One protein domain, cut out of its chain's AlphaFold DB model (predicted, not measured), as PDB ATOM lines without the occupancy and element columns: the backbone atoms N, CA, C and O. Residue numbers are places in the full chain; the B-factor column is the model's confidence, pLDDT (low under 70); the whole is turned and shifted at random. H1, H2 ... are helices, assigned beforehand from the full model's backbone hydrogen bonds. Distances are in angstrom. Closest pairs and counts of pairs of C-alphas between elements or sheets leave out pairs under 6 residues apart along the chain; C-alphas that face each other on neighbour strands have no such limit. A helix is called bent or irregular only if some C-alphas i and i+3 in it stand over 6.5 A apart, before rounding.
ATOM      1  N   LEU A 185     -34.173  11.494  62.038       89.62
ATOM      2  CA  LEU A 185     -33.288  12.421  62.749       89.62
ATOM      3  C   LEU A 185     -31.884  12.521  62.140       89.62
ATOM      4  O   LEU A 185     -31.154  13.456  62.456       89.62
ATOM      5  N   GLN A 186     -31.533  11.640  61.197       89.62
ATOM      6  CA  GLN A 186     -30.321  11.793  60.377       89.62
ATOM      7  C   GLN A 186     -30.354  13.059  59.513       89.62
ATOM      8  O   GLN A 186     -29.313  13.571  59.113       89.62
ATOM      9  N   CYS A 187     -31.554  13.551  59.189       89.75
ATOM     10  CA  CYS A 187     -31.750  14.707  58.313       89.75
ATOM     11  C   CYS A 187     -32.556  15.811  59.010       89.75
ATOM     12  O   CYS A 187     -32.210  16.993  58.939       89.75
ATOM     13  N   HIS A 188     -33.624  15.440  59.713       92.06
ATOM     14  CA  HIS A 188     -34.547  16.362  60.361       92.06
ATOM     15  C   HIS A 188     -34.215  16.574  61.840       92.06
ATOM     16  O   HIS A 188     -33.496  15.805  62.463       92.06
ATOM     17  N   ASN A 189     -34.756  17.641  62.422       91.31
ATOM     18  CA  ASN A 189     -34.656  17.909  63.853       91.31
ATOM     19  C   ASN A 189     -35.978  18.490  64.375       91.31
ATOM     20  O   ASN A 189     -36.829  18.929  63.597       91.31
ATOM     21  N   TYR A 190     -36.134  18.525  65.698       90.50
ATOM     22  CA  TYR A 190     -37.365  18.975  66.357       90.50
ATOM     23  C   TYR A 190     -37.620  20.494  66.282       90.50
ATOM     24  O   TYR A 190     -38.723  20.947  66.598       90.50
ATOM     25  N   MET A 191     -36.626  21.294  65.877       89.12
ATOM     26  CA  MET A 191     -36.719  22.761  65.818       89.12
ATOM     27  C   MET A 191     -37.165  23.260  64.443       89.12
ATOM     28  O   MET A 191     -38.004  24.157  64.343       89.12
ATOM     29  N   ASP A 192     -36.599  22.674  63.392       88.12
ATOM     30  CA  ASP A 192     -36.741  23.097  62.004       88.12
ATOM     31  C   ASP A 192     -36.777  21.870  61.084       88.12
ATOM     32  O   ASP A 192     -35.821  21.541  60.378       88.12
ATOM     33  N   TRP A 193     -37.910  21.163  61.141       88.50
ATOM     34  CA  TRP A 193     -38.129  19.928  60.392       88.50
ATOM     35  C   TRP A 193     -37.946  20.127  58.885       88.50
ATOM     36  O   TRP A 193     -37.306  19.317  58.224       88.50
ATOM     37  N   LYS A 194     -38.471  21.223  58.328       85.56
ATOM     38  CA  LYS A 194     -38.476  21.452  56.874       85.56
ATOM     39  C   LYS A 194     -37.087  21.717  56.301       85.56
ATOM     40  O   LYS A 194     -36.855  21.376  55.150       85.56
ATOM     41  N   ALA A 195     -36.180  22.306  57.077       83.94
ATOM     42  CA  ALA A 195     -34.864  22.676  56.572       83.94
ATOM     43  C   ALA A 195     -33.883  21.501  56.448       83.94
ATOM     44  O   ALA A 195     -32.825  21.688  55.858       83.94
ATOM     45  N   ALA A 196     -34.195  20.333  57.028       85.94
ATOM     46  CA  ALA A 196     -33.354  19.132  56.980       85.94
ATOM     47  C   ALA A 196     -31.854  19.409  57.250       85.94
ATOM     48  O   ALA A 196     -30.972  18.852  56.602       85.94
ATOM     49  N   LYS A 197     -31.561  20.298  58.213       82.56
ATOM     50  CA  LYS A 197     -30.213  20.866  58.434       82.56
ATOM     51  C   LYS A 197     -29.137  19.849  58.819       82.56
ATOM     52  O   LYS A 197     -27.966  20.207  58.814       82.56
ATOM     53  N   GLN A 198     -29.520  18.631  59.197       86.81
ATOM     54  CA  GLN A 198     -28.561  17.574  59.524       86.81
ATOM     55  C   GLN A 198     -28.028  16.878  58.262       86.81
ATOM     56  O   GLN A 198     -26.962  16.267  58.303       86.81
ATOM     57  N   PHE A 199     -28.728  17.001  57.129       88.25
ATOM     58  CA  PHE A 199     -28.281  16.416  55.873       88.25
ATOM     59  C   PHE A 199     -27.178  17.258  55.224       88.25
ATOM     60  O   PHE A 199     -27.375  18.423  54.879       88.25
ATOM     61  N   ASP A 200     -26.021  16.635  55.010       87.31
ATOM     62  CA  ASP A 200     -24.852  17.267  54.405       87.31
ATOM     63  C   ASP A 200     -24.536  16.645  53.039       87.31
ATOM     64  O   ASP A 200     -23.997  15.538  52.933       87.31
ATOM     65  N   HIS A 201     -24.842  17.390  51.975       90.56
ATOM     66  CA  HIS A 201     -24.641  16.934  50.602       90.56
ATOM     67  C   HIS A 201     -23.153  16.787  50.228       90.56
ATOM     68  O   HIS A 201     -22.830  16.081  49.266       90.56
ATOM     69  N   SER A 202     -22.230  17.407  50.975       90.12
ATOM     70  CA  SER A 202     -20.784  17.286  50.731       90.12
ATOM     71  C   SER A 202     -20.253  15.871  50.981       90.12
ATOM     72  O   SER A 202     -19.245  15.483  50.398       90.12
ATOM     73  N   LYS A 203     -20.974  15.071  51.777       89.62
ATOM     74  CA  LYS A 203     -20.638  13.674  52.098       89.62
ATOM     75  C   LYS A 203     -21.198  12.666  51.093       89.62
ATOM     76  O   LYS A 203     -21.043  11.459  51.266       89.62
ATOM     77  N   THR A 204     -21.892  13.136  50.060       89.00
ATOM     78  CA  THR A 204     -22.515  12.279  49.044       89.00
ATOM     79  C   THR A 204     -21.585  12.059  47.847       89.00
ATOM     80  O   THR A 204     -20.550  12.706  47.708       89.00
ATOM     81  N   ARG A 205     -21.988  11.181  46.916       89.00
ATOM     82  CA  ARG A 205     -21.266  10.953  45.649       89.00
ATOM     83  C   ARG A 205     -21.260  12.160  44.702       89.00
ATOM     84  O   ARG A 205     -20.503  12.153  43.738       89.00
ATOM     85  N   TYR A 206     -22.097  13.167  44.952       88.50
ATOM     86  CA  TYR A 206     -22.133  14.404  44.178       88.50
ATOM     87  C   TYR A 206     -22.095  15.612  45.125       88.50
ATOM     88  O   TYR A 206     -23.142  16.151  45.482       88.50
ATOM     89  N   PRO A 207     -20.905  16.037  45.581       91.12
ATOM     90  CA  PRO A 207     -20.775  17.219  46.421       91.12
ATOM     91  C   PRO A 207     -21.249  18.469  45.670       91.12
ATOM     92  O   PRO A 207     -20.734  18.805  44.602       91.12
ATOM     93  N   LEU A 208     -22.233  19.178  46.228       91.25
ATOM     94  CA  LEU A 208     -22.726  20.413  45.624       91.25
ATOM     95  C   LEU A 208     -21.648  21.494  45.719       91.25
ATOM     96  O   LEU A 208     -21.138  21.795  46.794       91.25
ATOM     97  N   THR A 209     -21.325  22.113  44.586       91.56
ATOM     98  CA  THR A 209     -20.376  23.230  44.508       91.56
ATOM     99  C   THR A 209     -20.994  24.411  43.768       91.56
ATOM    100  O   THR A 209     -21.918  24.259  42.959       91.56
ATOM    101  N   GLY A 210     -20.483  25.612  44.048       91.50
ATOM    102  CA  GLY A 210     -20.926  26.839  43.391       91.50
ATOM    103  C   GLY A 210     -22.420  27.106  43.590       91.50
ATOM    104  O   GLY A 210     -22.936  27.048  44.706       91.50
ATOM    105  N   LEU A 211     -23.130  27.414  42.505       92.19
ATOM    106  CA  LEU A 211     -24.556  27.747  42.547       92.19
ATOM    107  C   LEU A 211     -25.454  26.557  42.902       92.19
ATOM    108  O   LEU A 211     -26.573  26.786  43.353       92.19
ATOM    109  N   HIS A 212     -24.976  25.316  42.773       92.19
ATOM    110  CA  HIS A 212     -25.759  24.133  43.145       92.19
ATOM    111  C   HIS A 212     -26.084  24.081  44.644       92.19
ATOM    112  O   HIS A 212     -27.116  23.539  45.012       92.19
ATOM    113  N   LEU A 213     -25.271  24.714  45.502       90.00
ATOM    114  CA  LEU A 213     -25.515  24.813  46.951       90.00
ATOM    115  C   LEU A 213     -26.811  25.557  47.310       90.00
ATOM    116  O   LEU A 213     -27.286  25.459  48.435       90.00
ATOM    117  N   LYS A 214     -27.356  26.345  46.376       89.06
ATOM    118  CA  LYS A 214     -28.552  27.178  46.578       89.06
ATOM    119  C   LYS A 214     -29.797  26.607  45.897       89.06
ATOM    120  O   LYS A 214     -30.806  27.302  45.806       89.06
ATOM    121  N   VAL A 215     -29.705  25.406  45.332       89.19
ATOM    122  CA  VAL A 215     -30.796  24.785  44.581       89.19
ATOM    123  C   VAL A 215     -31.606  23.900  45.520       89.19
ATOM    124  O   VAL A 215     -31.042  23.059  46.214       89.19
ATOM    125  N   ASP A 216     -32.926  24.089  45.523       88.12
ATOM    126  CA  ASP A 216     -33.850  23.245  46.287       88.12
ATOM    127  C   ASP A 216     -33.726  21.775  45.856       88.12
ATOM    128  O   ASP A 216     -33.556  21.481  44.666       88.12
ATOM    129  N   CYS A 217     -33.833  20.848  46.811       86.50
ATOM    130  CA  CYS A 217     -33.555  19.426  46.597       86.50
ATOM    131  C   CYS A 217     -34.351  18.849  45.415       86.50
ATOM    132  O   CYS A 217     -33.787  18.176  44.554       86.50
ATOM    133  N   GLU A 218     -35.644  19.162  45.324       84.38
ATOM    134  CA  GLU A 218     -36.575  18.664  44.309       84.38
ATOM    135  C   GLU A 218     -36.260  19.126  42.878       84.38
ATOM    136  O   GLU A 218     -36.683  18.489  41.912       84.38
ATOM    137  N   LYS A 219     -35.495  20.214  42.708       87.19
ATOM    138  CA  LYS A 219     -35.074  20.677  41.376       87.19
ATOM    139  C   LYS A 219     -34.004  19.771  40.774       87.19
ATOM    140  O   LYS A 219     -33.946  19.646  39.548       87.19
ATOM    141  N   CYS A 220     -33.197  19.143  41.626       88.06
ATOM    142  CA  CYS A 220     -32.230  18.120  41.242       88.06
ATOM    143  C   CYS A 220     -32.879  16.729  41.281       88.06
ATOM    144  O   CYS A 220     -32.820  15.997  40.299       88.06
ATOM    145  N   HIS A 221     -33.573  16.402  42.370       88.38
ATOM    146  CA  HIS A 221     -34.232  15.117  42.614       88.38
ATOM    147  C   HIS A 221     -35.606  15.026  41.943       88.38
ATOM    148  O   HIS A 221     -36.643  14.897  42.598       88.38
ATOM    149  N   LYS A 222     -35.623  15.101  40.612       84.81
ATOM    150  CA  LYS A 222     -36.857  15.035  39.820       84.81
ATOM    151  C   LYS A 222     -37.515  13.650  39.908       84.81
ATOM    152  O   LYS A 222     -36.818  12.652  40.081       84.81
ATOM    153  N   PRO A 223     -38.850  13.575  39.793       84.88
ATOM    154  CA  PRO A 223     -39.548  12.299  39.761       84.88
ATOM    155  C   PRO A 223     -39.291  11.541  38.454       84.88
ATOM    156  O   PRO A 223     -39.102  12.157  37.406       84.88
ATOM    157  N   ASP A 224     -39.358  10.208  38.509       79.88
ATOM    158  CA  ASP A 224     -39.210   9.340  37.326       79.88
ATOM    159  C   ASP A 224     -40.338   9.548  36.298       79.88
ATOM    160  O   ASP A 224     -40.149   9.360  35.098       79.88
ATOM    161  N   VAL A 225     -41.517   9.964  36.769       79.75
ATOM    162  CA  VAL A 225     -42.690  10.293  35.952       79.75
ATOM    163  C   VAL A 225     -43.188  11.694  36.287       79.75
ATOM    164  O   VAL A 225     -43.105  12.137  37.435       79.75
ATOM    165  N   ALA A 226     -43.730  12.407  35.299       75.50
ATOM    166  CA  ALA A 226     -44.292  13.737  35.515       75.50
ATOM    167  C   ALA A 226     -45.402  13.688  36.584       75.50
ATOM    168  O   ALA A 226     -46.379  12.959  36.439       75.50
ATOM    169  N   GLY A 227     -45.231  14.446  37.673       73.88
ATOM    170  CA  GLY A 227     -46.151  14.456  38.821       73.88
ATOM    171  C   GLY A 227     -45.903  13.372  39.882       73.88
ATOM    172  O   GLY A 227     -46.630  13.327  40.873       73.88
ATOM    173  N   GLY A 228     -44.890  12.516  39.708       79.00
ATOM    174  CA  GLY A 228     -44.483  11.515  40.700       79.00
ATOM    175  C   GLY A 228     -43.713  12.097  41.901       79.00
ATOM    176  O   GLY A 228     -43.422  13.296  41.936       79.00
ATOM    177  N   PRO A 229     -43.356  11.265  42.898       79.88
ATOM    178  CA  PRO A 229     -42.520  11.683  44.021       79.88
ATOM    179  C   PRO A 229     -41.065  11.911  43.590       79.88
ATOM    180  O   PRO A 229     -40.538  11.182  42.753       79.88
ATOM    181  N   ALA A 230     -40.410  12.902  44.203       86.00
ATOM    182  CA  ALA A 230     -38.986  13.175  44.014       86.00
ATOM    183  C   ALA A 230     -38.132  11.918  44.261       86.00
ATOM    184  O   ALA A 230     -38.366  11.184  45.230       86.00
ATOM    185  N   ARG A 231     -37.144  11.677  43.391       87.31
ATOM    186  CA  ARG A 231     -36.235  10.529  43.477       87.31
ATOM    187  C   ARG A 231     -34.942  10.917  44.183       87.31
ATOM    188  O   ARG A 231     -34.074  11.567  43.604       87.31
ATOM    189  N   TYR A 232     -34.784  10.464  45.422       86.69
ATOM    190  CA  TYR A 232     -33.620  10.789  46.254       86.69
ATOM    191  C   TYR A 232     -32.454   9.799  46.104       86.69
ATOM    192  O   TYR A 232     -31.348  10.080  46.559       86.69
ATOM    193  N   ARG A 233     -32.663   8.651  45.441       84.06
ATOM    194  CA  ARG A 233     -31.649   7.595  45.259       84.06
ATOM    195  C   ARG A 233     -31.445   7.226  43.791       84.06
ATOM    196  O   ARG A 233     -32.358   7.319  42.978       84.06
ATOM    197  N   ASP A 234     -30.233   6.779  43.466       82.69
ATOM    198  CA  ASP A 234     -29.881   6.162  42.176       82.69
ATOM    199  C   ASP A 234     -30.154   7.030  40.933       82.69
ATOM    200  O   ASP A 234     -30.598   6.538  39.897       82.69
ATOM    201  N   MET A 235     -29.888   8.333  41.041       84.50
ATOM    202  CA  MET A 235     -29.933   9.282  39.924       84.50
ATOM    203  C   MET A 235     -28.627   9.245  39.110       84.50
ATOM    204  O   MET A 235     -27.562   8.961  39.661       84.50
ATOM    205  N   LYS A 236     -28.690   9.559  37.808       87.06
ATOM    206  CA  LYS A 236     -27.498   9.791  36.969       87.06
ATOM    207  C   LYS A 236     -26.955  11.204  37.209       87.06
ATOM    208  O   LYS A 236     -27.737  12.145  37.294       87.06
ATOM    209  N   PHE A 237     -25.638  11.342  37.345       89.12
ATOM    210  CA  PHE A 237     -24.973  12.617  37.667       89.12
ATOM    211  C   PHE A 237     -23.554  12.733  37.079       89.12
ATOM    212  O   PHE A 237     -22.769  13.568  37.521       89.12
ATOM    213  N   GLN A 238     -23.179  11.858  36.141       86.62
ATOM    214  CA  GLN A 238     -21.797  11.776  35.651       86.62
ATOM    215  C   GLN A 238     -21.474  12.887  34.649       86.62
ATOM    216  O   GLN A 238     -20.335  13.343  34.592       86.62
ATOM    217  N   ALA A 239     -22.465  13.342  33.882       88.50
ATOM    218  CA  ALA A 239     -22.317  14.443  32.943       88.50
ATOM    219  C   ALA A 239     -23.250  15.599  33.312       88.50
ATOM    220  O   ALA A 239     -24.376  15.384  33.756       88.50
ATOM    221  N   CYS A 240     -22.836  16.843  33.046       89.31
ATOM    222  CA  CYS A 240     -23.690  18.015  33.278       89.31
ATOM    223  C   CYS A 240     -25.035  17.897  32.542       89.31
ATOM    224  O   CYS A 240     -26.060  18.365  33.037       89.31
ATOM    225  N   ILE A 241     -25.028  17.234  31.380       88.25
ATOM    226  CA  ILE A 241     -26.216  17.013  30.557       88.25
ATOM    227  C   ILE A 241     -27.226  16.023  31.155       88.25
ATOM    228  O   ILE A 241     -28.379  16.012  30.733       88.25
ATOM    229  N   ASP A 242     -26.834  15.232  32.162       88.12
ATOM    230  CA  ASP A 242     -27.763  14.357  32.891       88.12
ATOM    231  C   ASP A 242     -28.843  15.183  33.614       88.12
ATOM    232  O   ASP A 242     -29.947  14.698  33.864       88.12
ATOM    233  N   CYS A 243     -28.544  16.449  33.930       88.00
ATOM    234  CA  CYS A 243     -29.475  17.378  34.571       88.00
ATOM    235  C   CYS A 243     -29.772  18.633  33.731       88.00
ATOM    236  O   CYS A 243     -30.854  19.216  33.863       88.00
ATOM    237  N   HIS A 244     -28.839  19.068  32.881       89.62
ATOM    238  CA  HIS A 244     -28.938  20.297  32.094       89.62
ATOM    239  C   HIS A 244     -29.136  20.030  30.600       89.62
ATOM    240  O   HIS A 244     -28.576  19.111  30.023       89.62
ATOM    241  N   ILE A 245     -29.898  20.892  29.935       88.12
ATOM    242  CA  ILE A 245     -30.025  20.861  28.474       88.12
ATOM    243  C   ILE A 245     -28.881  21.685  27.881       88.12
ATOM    244  O   ILE A 245     -28.668  22.811  28.331       88.12
ATOM    245  N   ASP A 246     -28.175  21.161  26.873       86.94
ATOM    246  CA  ASP A 246     -27.111  21.899  26.182       86.94
ATOM    247  C   ASP A 246     -27.686  23.085  25.377       86.94
ATOM    248  O   ASP A 246     -28.360  22.875  24.359       86.94
ATOM    249  N   PRO A 247     -27.408  24.344  25.774       84.00
ATOM    250  CA  PRO A 247     -27.884  25.510  25.041       84.00
ATOM    251  C   PRO A 247     -27.154  25.714  23.707       84.00
ATOM    252  O   PRO A 247     -27.663  26.434  22.850       84.00
ATOM    253  N   HIS A 248     -25.991  25.084  23.504       82.62
ATOM    254  CA  HIS A 248     -25.186  25.211  22.287       82.62
ATOM    255  C   HIS A 248     -25.612  24.241  21.183       82.62
ATOM    256  O   HIS A 248     -25.083  24.318  20.071       82.62
ATOM    257  N   ARG A 249     -26.562  23.336  21.459       82.44
ATOM    258  CA  ARG A 249     -27.152  22.404  20.483       82.44
ATOM    259  C   ARG A 249     -26.103  21.552  19.757       82.44
ATOM    260  O   ARG A 249     -26.177  21.364  18.540       82.44
ATOM    261  N   GLY A 250     -25.088  21.086  20.481       82.44
ATOM    262  CA  GLY A 250     -23.997  20.290  19.918       82.44
ATOM    263  C   GLY A 250     -23.104  21.067  18.946       82.44
ATOM    264  O   GLY A 250     -22.542  20.486  18.015       82.44
ATOM    265  N   SER A 251     -23.005  22.393  19.098       80.88
ATOM    266  CA  SER A 251     -22.051  23.211  18.332       80.88
ATOM    267  C   SER A 251     -20.604  23.003  18.784       80.88
ATOM    268  O   SER A 251     -19.689  23.199  17.988       80.88
ATOM    269  N   PHE A 252     -20.401  22.558  20.025       81.88
ATOM    270  CA  PHE A 252     -19.093  22.279  20.610       81.88
ATOM    271  C   PHE A 252     -18.976  20.788  20.946       81.88
ATOM    272  O   PHE A 252     -19.954  20.168  21.358       81.88
ATOM    273  N   LYS A 253     -17.789  20.210  20.723       80.19
ATOM    274  CA  LYS A 253     -17.490  18.792  21.016       80.19
ATOM    275  C   LYS A 253     -16.837  18.600  22.394       80.19
ATOM    276  O   LYS A 253     -16.699  17.469  22.845       80.19
ATOM    277  N   GLN A 254     -16.400  19.694  23.009       84.31
ATOM    278  CA  GLN A 254     -15.750  19.767  24.313       84.31
ATOM    279  C   GLN A 254     -16.734  19.485  25.451       84.31
ATOM    280  O   GLN A 254     -17.942  19.695  25.304       84.31
ATOM    281  N   ARG A 255     -16.218  19.058  26.609       86.81
ATOM    282  CA  ARG A 255     -17.045  18.905  27.813       86.81
ATOM    283  C   ARG A 255     -17.443  20.267  28.379       86.81
ATOM    284  O   ARG A 255     -16.729  21.256  28.217       86.81
ATOM    285  N   CYS A 256     -18.580  20.325  29.072       88.75
ATOM    286  CA  CYS A 256     -19.125  21.576  29.599       88.75
ATOM    287  C   CYS A 256     -18.139  22.279  30.546       88.75
ATOM    288  O   CYS A 256     -17.994  23.497  30.489       88.75
ATOM    289  N   GLU A 257     -17.448  21.503  31.379       87.25
ATOM    290  CA  GLU A 257     -16.481  21.934  32.389       87.25
ATOM    291  C   GLU A 257     -15.159  22.478  31.828       87.25
ATOM    292  O   GLU A 257     -14.373  23.056  32.572       87.25
ATOM    293  N   GLU A 258     -14.908  22.338  30.524       86.94
ATOM    294  CA  GLU A 258     -13.761  22.981  29.865       86.94
ATOM    295  C   GLU A 258     -14.002  24.483  29.651       86.94
ATOM    296  O   GLU A 258     -13.057  25.266  29.565       86.94
ATOM    297  N   CYS A 259     -15.273  24.891  29.614       84.88
ATOM    298  CA  CYS A 259     -15.686  26.272  29.370       84.88
ATOM    299  C   CYS A 259     -16.431  26.877  30.564       84.88
ATOM    300  O   CYS A 259     -16.288  28.066  30.850       84.88
ATOM    301  N   HIS A 260     -17.238  26.077  31.259       89.06
ATOM    302  CA  HIS A 260     -18.115  26.503  32.343       89.06
ATOM    303  C   HIS A 260     -17.673  25.932  33.688       89.06
ATOM    304  O   HIS A 260     -17.005  24.912  33.783       89.06
ATOM    305  N   THR A 261     -18.100  26.586  34.761       89.19
ATOM    306  CA  THR A 261     -17.890  26.125  36.135       89.19
ATOM    307  C   THR A 261     -19.208  26.167  36.895       89.19
ATOM    308  O   THR A 261     -20.122  26.925  36.554       89.19
ATOM    309  N   THR A 262     -19.305  25.393  37.975       89.88
ATOM    310  CA  THR A 262     -20.461  25.411  38.877       89.88
ATOM    311  C   THR A 262     -20.672  26.776  39.546       89.88
ATOM    312  O   THR A 262     -21.762  27.044  40.050       89.88
ATOM    313  N   ALA A 263     -19.688  27.687  39.498       89.19
ATOM    314  CA  ALA A 263     -19.853  29.084  39.916       89.19
ATOM    315  C   ALA A 263     -20.830  29.883  39.024       89.19
ATOM    316  O   ALA A 263     -21.363  30.905  39.462       89.19
ATOM    317  N   GLY A 264     -21.101  29.420  37.798       87.25
ATOM    318  CA  GLY A 264     -22.183  29.924  36.954       87.25
ATOM    319  C   GLY A 264     -21.900  29.867  35.454       87.25
ATOM    320  O   GLY A 264     -20.782  30.081  35.001       87.25
ATOM    321  N   TRP A 265     -22.962  29.679  34.665       83.56
ATOM    322  CA  TRP A 265     -22.897  29.531  33.203       83.56
ATOM    323  C   TRP A 265     -22.480  30.797  32.440       83.56
ATOM    324  O   TRP A 265     -21.988  30.707  31.320       83.56
ATOM    325  N   LYS A 266     -22.677  31.984  33.028       74.88
ATOM    326  CA  LYS A 266     -22.427  33.275  32.356       74.88
ATOM    327  C   LYS A 266     -20.953  33.685  32.329       74.88
ATOM    328  O   LYS A 266     -20.596  34.556  31.543       74.88
ATOM    329  N   LYS A 267     -20.122  33.116  33.204       69.69
ATOM    330  CA  LYS A 267     -18.684  33.389  33.247       69.69
ATOM    331  C   LYS A 267     -17.956  32.175  32.696       69.69
ATOM    332  O   LYS A 267     -18.062  31.090  33.261       69.69
ATOM    333  N   LEU A 268     -17.255  32.377  31.587       74.12
ATOM    334  CA  LEU A 268     -16.376  31.361  31.029       74.12
ATOM    335  C   LEU A 268     -15.104  31.265  31.874       74.12
ATOM    336  O   LEU A 268     -14.701  32.237  32.523       74.12
ATOM    337  N   LEU A 269     -14.488  30.088  31.884       76.56
ATOM    338  CA  LEU A 269     -13.185  29.896  32.505       76.56
ATOM    339  C   LEU A 269     -12.141  30.791  31.812       76.56
ATOM    340  O   LEU A 269     -12.115  30.828  30.584       76.56
ATOM    341  N   PRO A 270     -11.243  31.471  32.553       67.62
ATOM    342  CA  PRO A 270     -10.214  32.329  31.958       67.62
ATOM    343  C   PRO A 270      -9.292  31.610  30.963       67.62
ATOM    344  O   PRO A 270      -8.760  32.234  30.053       67.62
ATOM    345  N   ALA A 271      -9.108  30.297  31.136       67.56
ATOM    346  CA  ALA A 271      -8.312  29.460  30.243       67.56
ATOM    347  C   ALA A 271      -8.999  29.180  28.891       67.56
ATOM    348  O   ALA A 271      -8.337  28.760  27.943       67.56
ATOM    349  N   PHE A 272     -10.311  29.412  28.782       71.50
ATOM    350  CA  PHE A 272     -11.042  29.268  27.533       71.50
ATOM    351  C   PHE A 272     -10.963  30.567  26.722       71.50
ATOM    352  O   PHE A 272     -11.665  31.540  26.998       71.50
ATOM    353  N   GLY A 273     -10.112  30.570  25.696       68.31
ATOM    354  CA  GLY A 273     -10.013  31.649  24.718       68.31
ATOM    355  C   GLY A 273     -10.457  31.181  23.337       68.31
ATOM    356  O   GLY A 273      -9.748  30.410  22.692       68.31
ATOM    357  N   PHE A 274     -11.604  31.663  22.854       77.94
ATOM    358  CA  PHE A 274     -11.939  31.559  21.434       77.94
ATOM    359  C   PHE A 274     -11.371  32.771  20.688       77.94
ATOM    360  O   PHE A 274     -11.766  33.912  20.934       77.94
ATOM    361  N   ASP A 275     -10.436  32.515  19.778       81.88
ATOM    362  CA  ASP A 275      -9.694  33.553  19.069       81.88
ATOM    363  C   ASP A 275     -10.432  34.024  17.803       81.88
ATOM    364  O   ASP A 275     -10.330  33.418  16.732       81.88
ATOM    365  N   HIS A 276     -11.160  35.140  17.921       87.81
ATOM    366  CA  HIS A 276     -11.859  35.762  16.792       87.81
ATOM    367  C   HIS A 276     -10.921  36.352  15.730       87.81
ATOM    368  O   HIS A 276     -11.375  36.574  14.606       87.81
ATOM    369  N   SER A 277      -9.631  36.570  16.024       88.06
ATOM    370  CA  SER A 277      -8.678  37.093  15.031       88.06
ATOM    371  C   SER A 277      -8.449  36.125  13.866       88.06
ATOM    372  O   SER A 277      -8.069  36.538  12.775       88.06
ATOM    373  N   LYS A 278      -8.757  34.839  14.070       88.06
ATOM    374  CA  LYS A 278      -8.680  33.779  13.055       88.06
ATOM    375  C   LYS A 278      -9.955  33.637  12.224       88.06
ATOM    376  O   LYS A 278     -10.033  32.774  11.352       88.06
ATOM    377  N   THR A 279     -10.979  34.438  12.509       87.50
ATOM    378  CA  THR A 279     -12.255  34.415  11.787       87.50
ATOM    379  C   THR A 279     -12.305  35.514  10.727       87.50
ATOM    380  O   THR A 279     -11.448  36.392  10.677       87.50
ATOM    381  N   LYS A 280     -13.337  35.495   9.874       88.06
ATOM    382  CA  LYS A 280     -13.530  36.532   8.846       88.06
ATOM    383  C   LYS A 280     -13.903  37.909   9.418       88.06
ATOM    384  O   LYS A 280     -13.866  38.883   8.677       88.06
ATOM    385  N   TYR A 281     -14.265  37.982  10.701       88.38
ATOM    386  CA  TYR A 281     -14.593  39.227  11.384       88.38
ATOM    387  C   TYR A 281     -13.824  39.313  12.713       88.38
ATOM    388  O   TYR A 281     -14.304  38.818  13.738       88.38
ATOM    389  N   PRO A 282     -12.612  39.901  12.717       90.88
ATOM    390  CA  PRO A 282     -11.875  40.126  13.952       90.88
ATOM    391  C   PRO A 282     -12.631  41.128  14.830       90.88
ATOM    392  O   PRO A 282     -13.001  42.215  14.384       90.88
ATOM    393  N   LEU A 283     -12.859  40.772  16.096       90.00
ATOM    394  CA  LEU A 283     -13.501  41.671  17.054       90.00
ATOM    395  C   LEU A 283     -12.507  42.757  17.480       90.00
ATOM    396  O   LEU A 283     -11.600  42.505  18.269       90.00
ATOM    397  N   LEU A 284     -12.681  43.962  16.938       90.88
ATOM    398  CA  LEU A 284     -11.870  45.142  17.241       90.88
ATOM    399  C   LEU A 284     -12.674  46.172  18.047       90.88
ATOM    400  O   LEU A 284     -13.905  46.245  17.944       90.88
ATOM    401  N   GLY A 285     -11.969  46.985  18.836       91.94
ATOM    402  CA  GLY A 285     -12.570  48.030  19.665       91.94
ATOM    403  C   GLY A 285     -13.641  47.473  20.605       91.94
ATOM    404  O   GLY A 285     -13.460  46.439  21.252       91.94
ATOM    405  N   LYS A 286     -14.806  48.123  20.639       91.44
ATOM    406  CA  LYS A 286     -15.936  47.743  21.497       91.44
ATOM    407  C   LYS A 286     -16.557  46.395  21.152       91.44
ATOM    408  O   LYS A 286     -17.188  45.798  22.019       91.44
ATOM    409  N   HIS A 287     -16.353  45.875  19.942       91.44
ATOM    410  CA  HIS A 287     -16.858  44.550  19.575       91.44
ATOM    411  C   HIS A 287     -16.165  43.422  20.352       91.44
ATOM    412  O   HIS A 287     -16.779  42.381  20.559       91.44
ATOM    413  N   ALA A 288     -14.934  43.624  20.840       89.12
ATOM    414  CA  ALA A 288     -14.230  42.638  21.665       89.12
ATOM    415  C   ALA A 288     -14.883  42.425  23.046       89.12
ATOM    416  O   ALA A 288     -14.709  41.377  23.659       89.12
ATOM    417  N   GLU A 289     -15.658  43.402  23.525       87.19
ATOM    418  CA  GLU A 289     -16.390  43.340  24.798       87.19
ATOM    419  C   GLU A 289     -17.780  42.690  24.643       87.19
ATOM    420  O   GLU A 289     -18.467  42.416  25.632       87.19
ATOM    421  N   VAL A 290     -18.230  42.454  23.407       87.25
ATOM    422  CA  VAL A 290     -19.573  41.951  23.114       87.25
ATOM    423  C   VAL A 290     -19.633  40.442  23.348       87.25
ATOM    424  O   VAL A 290     -18.887  39.663  22.761       87.25
ATOM    425  N   GLY A 291     -20.565  40.007  24.200       84.88
ATOM    426  CA  GLY A 291     -20.772  38.583  24.466       84.88
ATOM    427  C   GLY A 291     -21.257  37.822  23.227       84.88
ATOM    428  O   GLY A 291     -22.091  38.324  22.474       84.88
ATOM    429  N   CYS A 292     -20.811  36.573  23.063       83.69
ATOM    430  CA  CYS A 292     -21.004  35.776  21.844       83.69
ATOM    431  C   CYS A 292     -22.458  35.745  21.340       83.69
ATOM    432  O   CYS A 292     -22.701  35.855  20.143       83.69
ATOM    433  N   ALA A 293     -23.431  35.633  22.252       83.69
ATOM    434  CA  ALA A 293     -24.857  35.525  21.927       83.69
ATOM    435  C   ALA A 293     -25.487  36.808  21.345       83.69
ATOM    436  O   ALA A 293     -26.586  36.741  20.795       83.69
ATOM    437  N   GLN A 294     -24.825  37.963  21.471       86.19
ATOM    438  CA  GLN A 294     -25.278  39.217  20.855       86.19
ATOM    439  C   GLN A 294     -25.090  39.191  19.332       86.19
ATOM    440  O   GLN A 294     -25.889  39.776  18.609       86.19
ATOM    441  N   CYS A 295     -24.073  38.470  18.850       86.50
ATOM    442  CA  CYS A 295     -23.837  38.245  17.423       86.50
ATOM    443  C   CYS A 295     -24.423  36.893  16.981       86.50
ATOM    444  O   CYS A 295     -25.200  36.819  16.031       86.50
ATOM    445  N   HIS A 296     -24.122  35.819  17.715       86.19
ATOM    446  CA  HIS A 296     -24.627  34.466  17.475       86.19
ATOM    447  C   HIS A 296     -25.985  34.255  18.141       86.19
ATOM    448  O   HIS A 296     -26.117  33.615  19.192       86.19
ATOM    449  N   LEU A 297     -27.017  34.819  17.514       82.12
ATOM    450  CA  LEU A 297     -28.389  34.744  18.006       82.12
ATOM    451  C   LEU A 297     -28.809  33.291  18.265       82.12
ATOM    452  O   LEU A 297     -28.580  32.399  17.451       82.12
ATOM    453  N   LYS A 298     -29.463  33.066  19.411       78.19
ATOM    454  CA  LYS A 298     -29.915  31.737  19.871       78.19
ATOM    455  C   LYS A 298     -28.782  30.703  20.007       78.19
ATOM    456  O   LYS A 298     -29.068  29.510  19.947       78.19
ATOM    457  N   ALA A 299     -27.541  31.163  20.208       75.88
ATOM    458  CA  ALA A 299     -26.347  30.323  20.329       75.88
ATOM    459  C   ALA A 299     -26.109  29.419  19.102       75.88
ATOM    460  O   ALA A 299     -25.551  28.330  19.218       75.88
ATOM    461  N   ASP A 300     -26.543  29.867  17.919       82.19
ATOM    462  CA  ASP A 300     -26.254  29.190  16.658       82.19
ATOM    463  C   ASP A 300     -24.896  29.654  16.116       82.19
ATOM    464  O   ASP A 300     -24.769  30.693  15.463       82.19
ATOM    465  N   PHE A 301     -23.866  28.869  16.421       83.12
ATOM    466  CA  PHE A 301     -22.497  29.115  15.967       83.12
ATOM    467  C   PHE A 301     -22.213  28.539  14.573       83.12
ATOM    468  O   PHE A 301     -21.144  28.784  14.021       83.12
ATOM    469  N   LYS A 302     -23.149  27.775  13.990       81.44
ATOM    470  CA  LYS A 302     -22.997  27.176  12.653       81.44
ATOM    471  C   LYS A 302     -23.517  28.099  11.556       81.44
ATOM    472  O   LYS A 302     -23.070  28.004  10.415       81.44
ATOM    473  N   LYS A 303     -24.454  28.990  11.887       83.12
ATOM    474  CA  LYS A 303     -25.021  29.951  10.943       83.12
ATOM    475  C   LYS A 303     -24.022  31.072  10.599       83.12
ATOM    476  O   LYS A 303     -23.593  31.796  11.498       83.12
TER     477      LYS A 303
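What this domain is: This is residues 185 to 303 of the 745 residues of an uncharacterized protein of Acidobacteria bacterium (UniProt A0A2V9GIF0). There is little regular structure here: a loose rod of loops, with short helices H1 and H2 in the half with the first residues, H3 and H4 toward the other end, and a long unnamed stretch joining them. Residues 277 to 282 stick out. The printed part has 119 residues, of which 18 are in four named helices, H1 to H4 in order, with no named strand; the class is all helix. The radius of gyration of the C-alphas is 19.6 A, and the spans are 63 by 29 by 21 A.

How they stand to each other: Look first at H1, residues 210 to 214, then H2, 217 to 220, H3, 285 to 289, and H4, 292 to 295: each is apart from the others. H1 and H3 have 0 of 1 O i to N i+4 pairs within hydrogen-bond range but 2 of 2 O i to N i+3 pairs; H2 and H4 are too short for the former.

Where its parts are: Find C-alpha 210 at (-20.926, 26.839, 43.391); H1 runs 8.3 A from there and is neither bent nor irregular, but only just: C-alphas 210 and 213 are 6.2 A apart. H2 spans 5.7 A, H3 7.9 A and H4 5.8 A, ending at C-alpha 295, (-23.837, 38.245, 17.423).

The domain as a whole: The C-alphas farthest apart, of Tyr 190 and Lys 280, are 64.7 A apart. The printed part has no cut. The link from H2 to H3 is long, 64 residues; the other two are tight. Look for pLDDT under 70 at residues 267, 270 to 271 and 273.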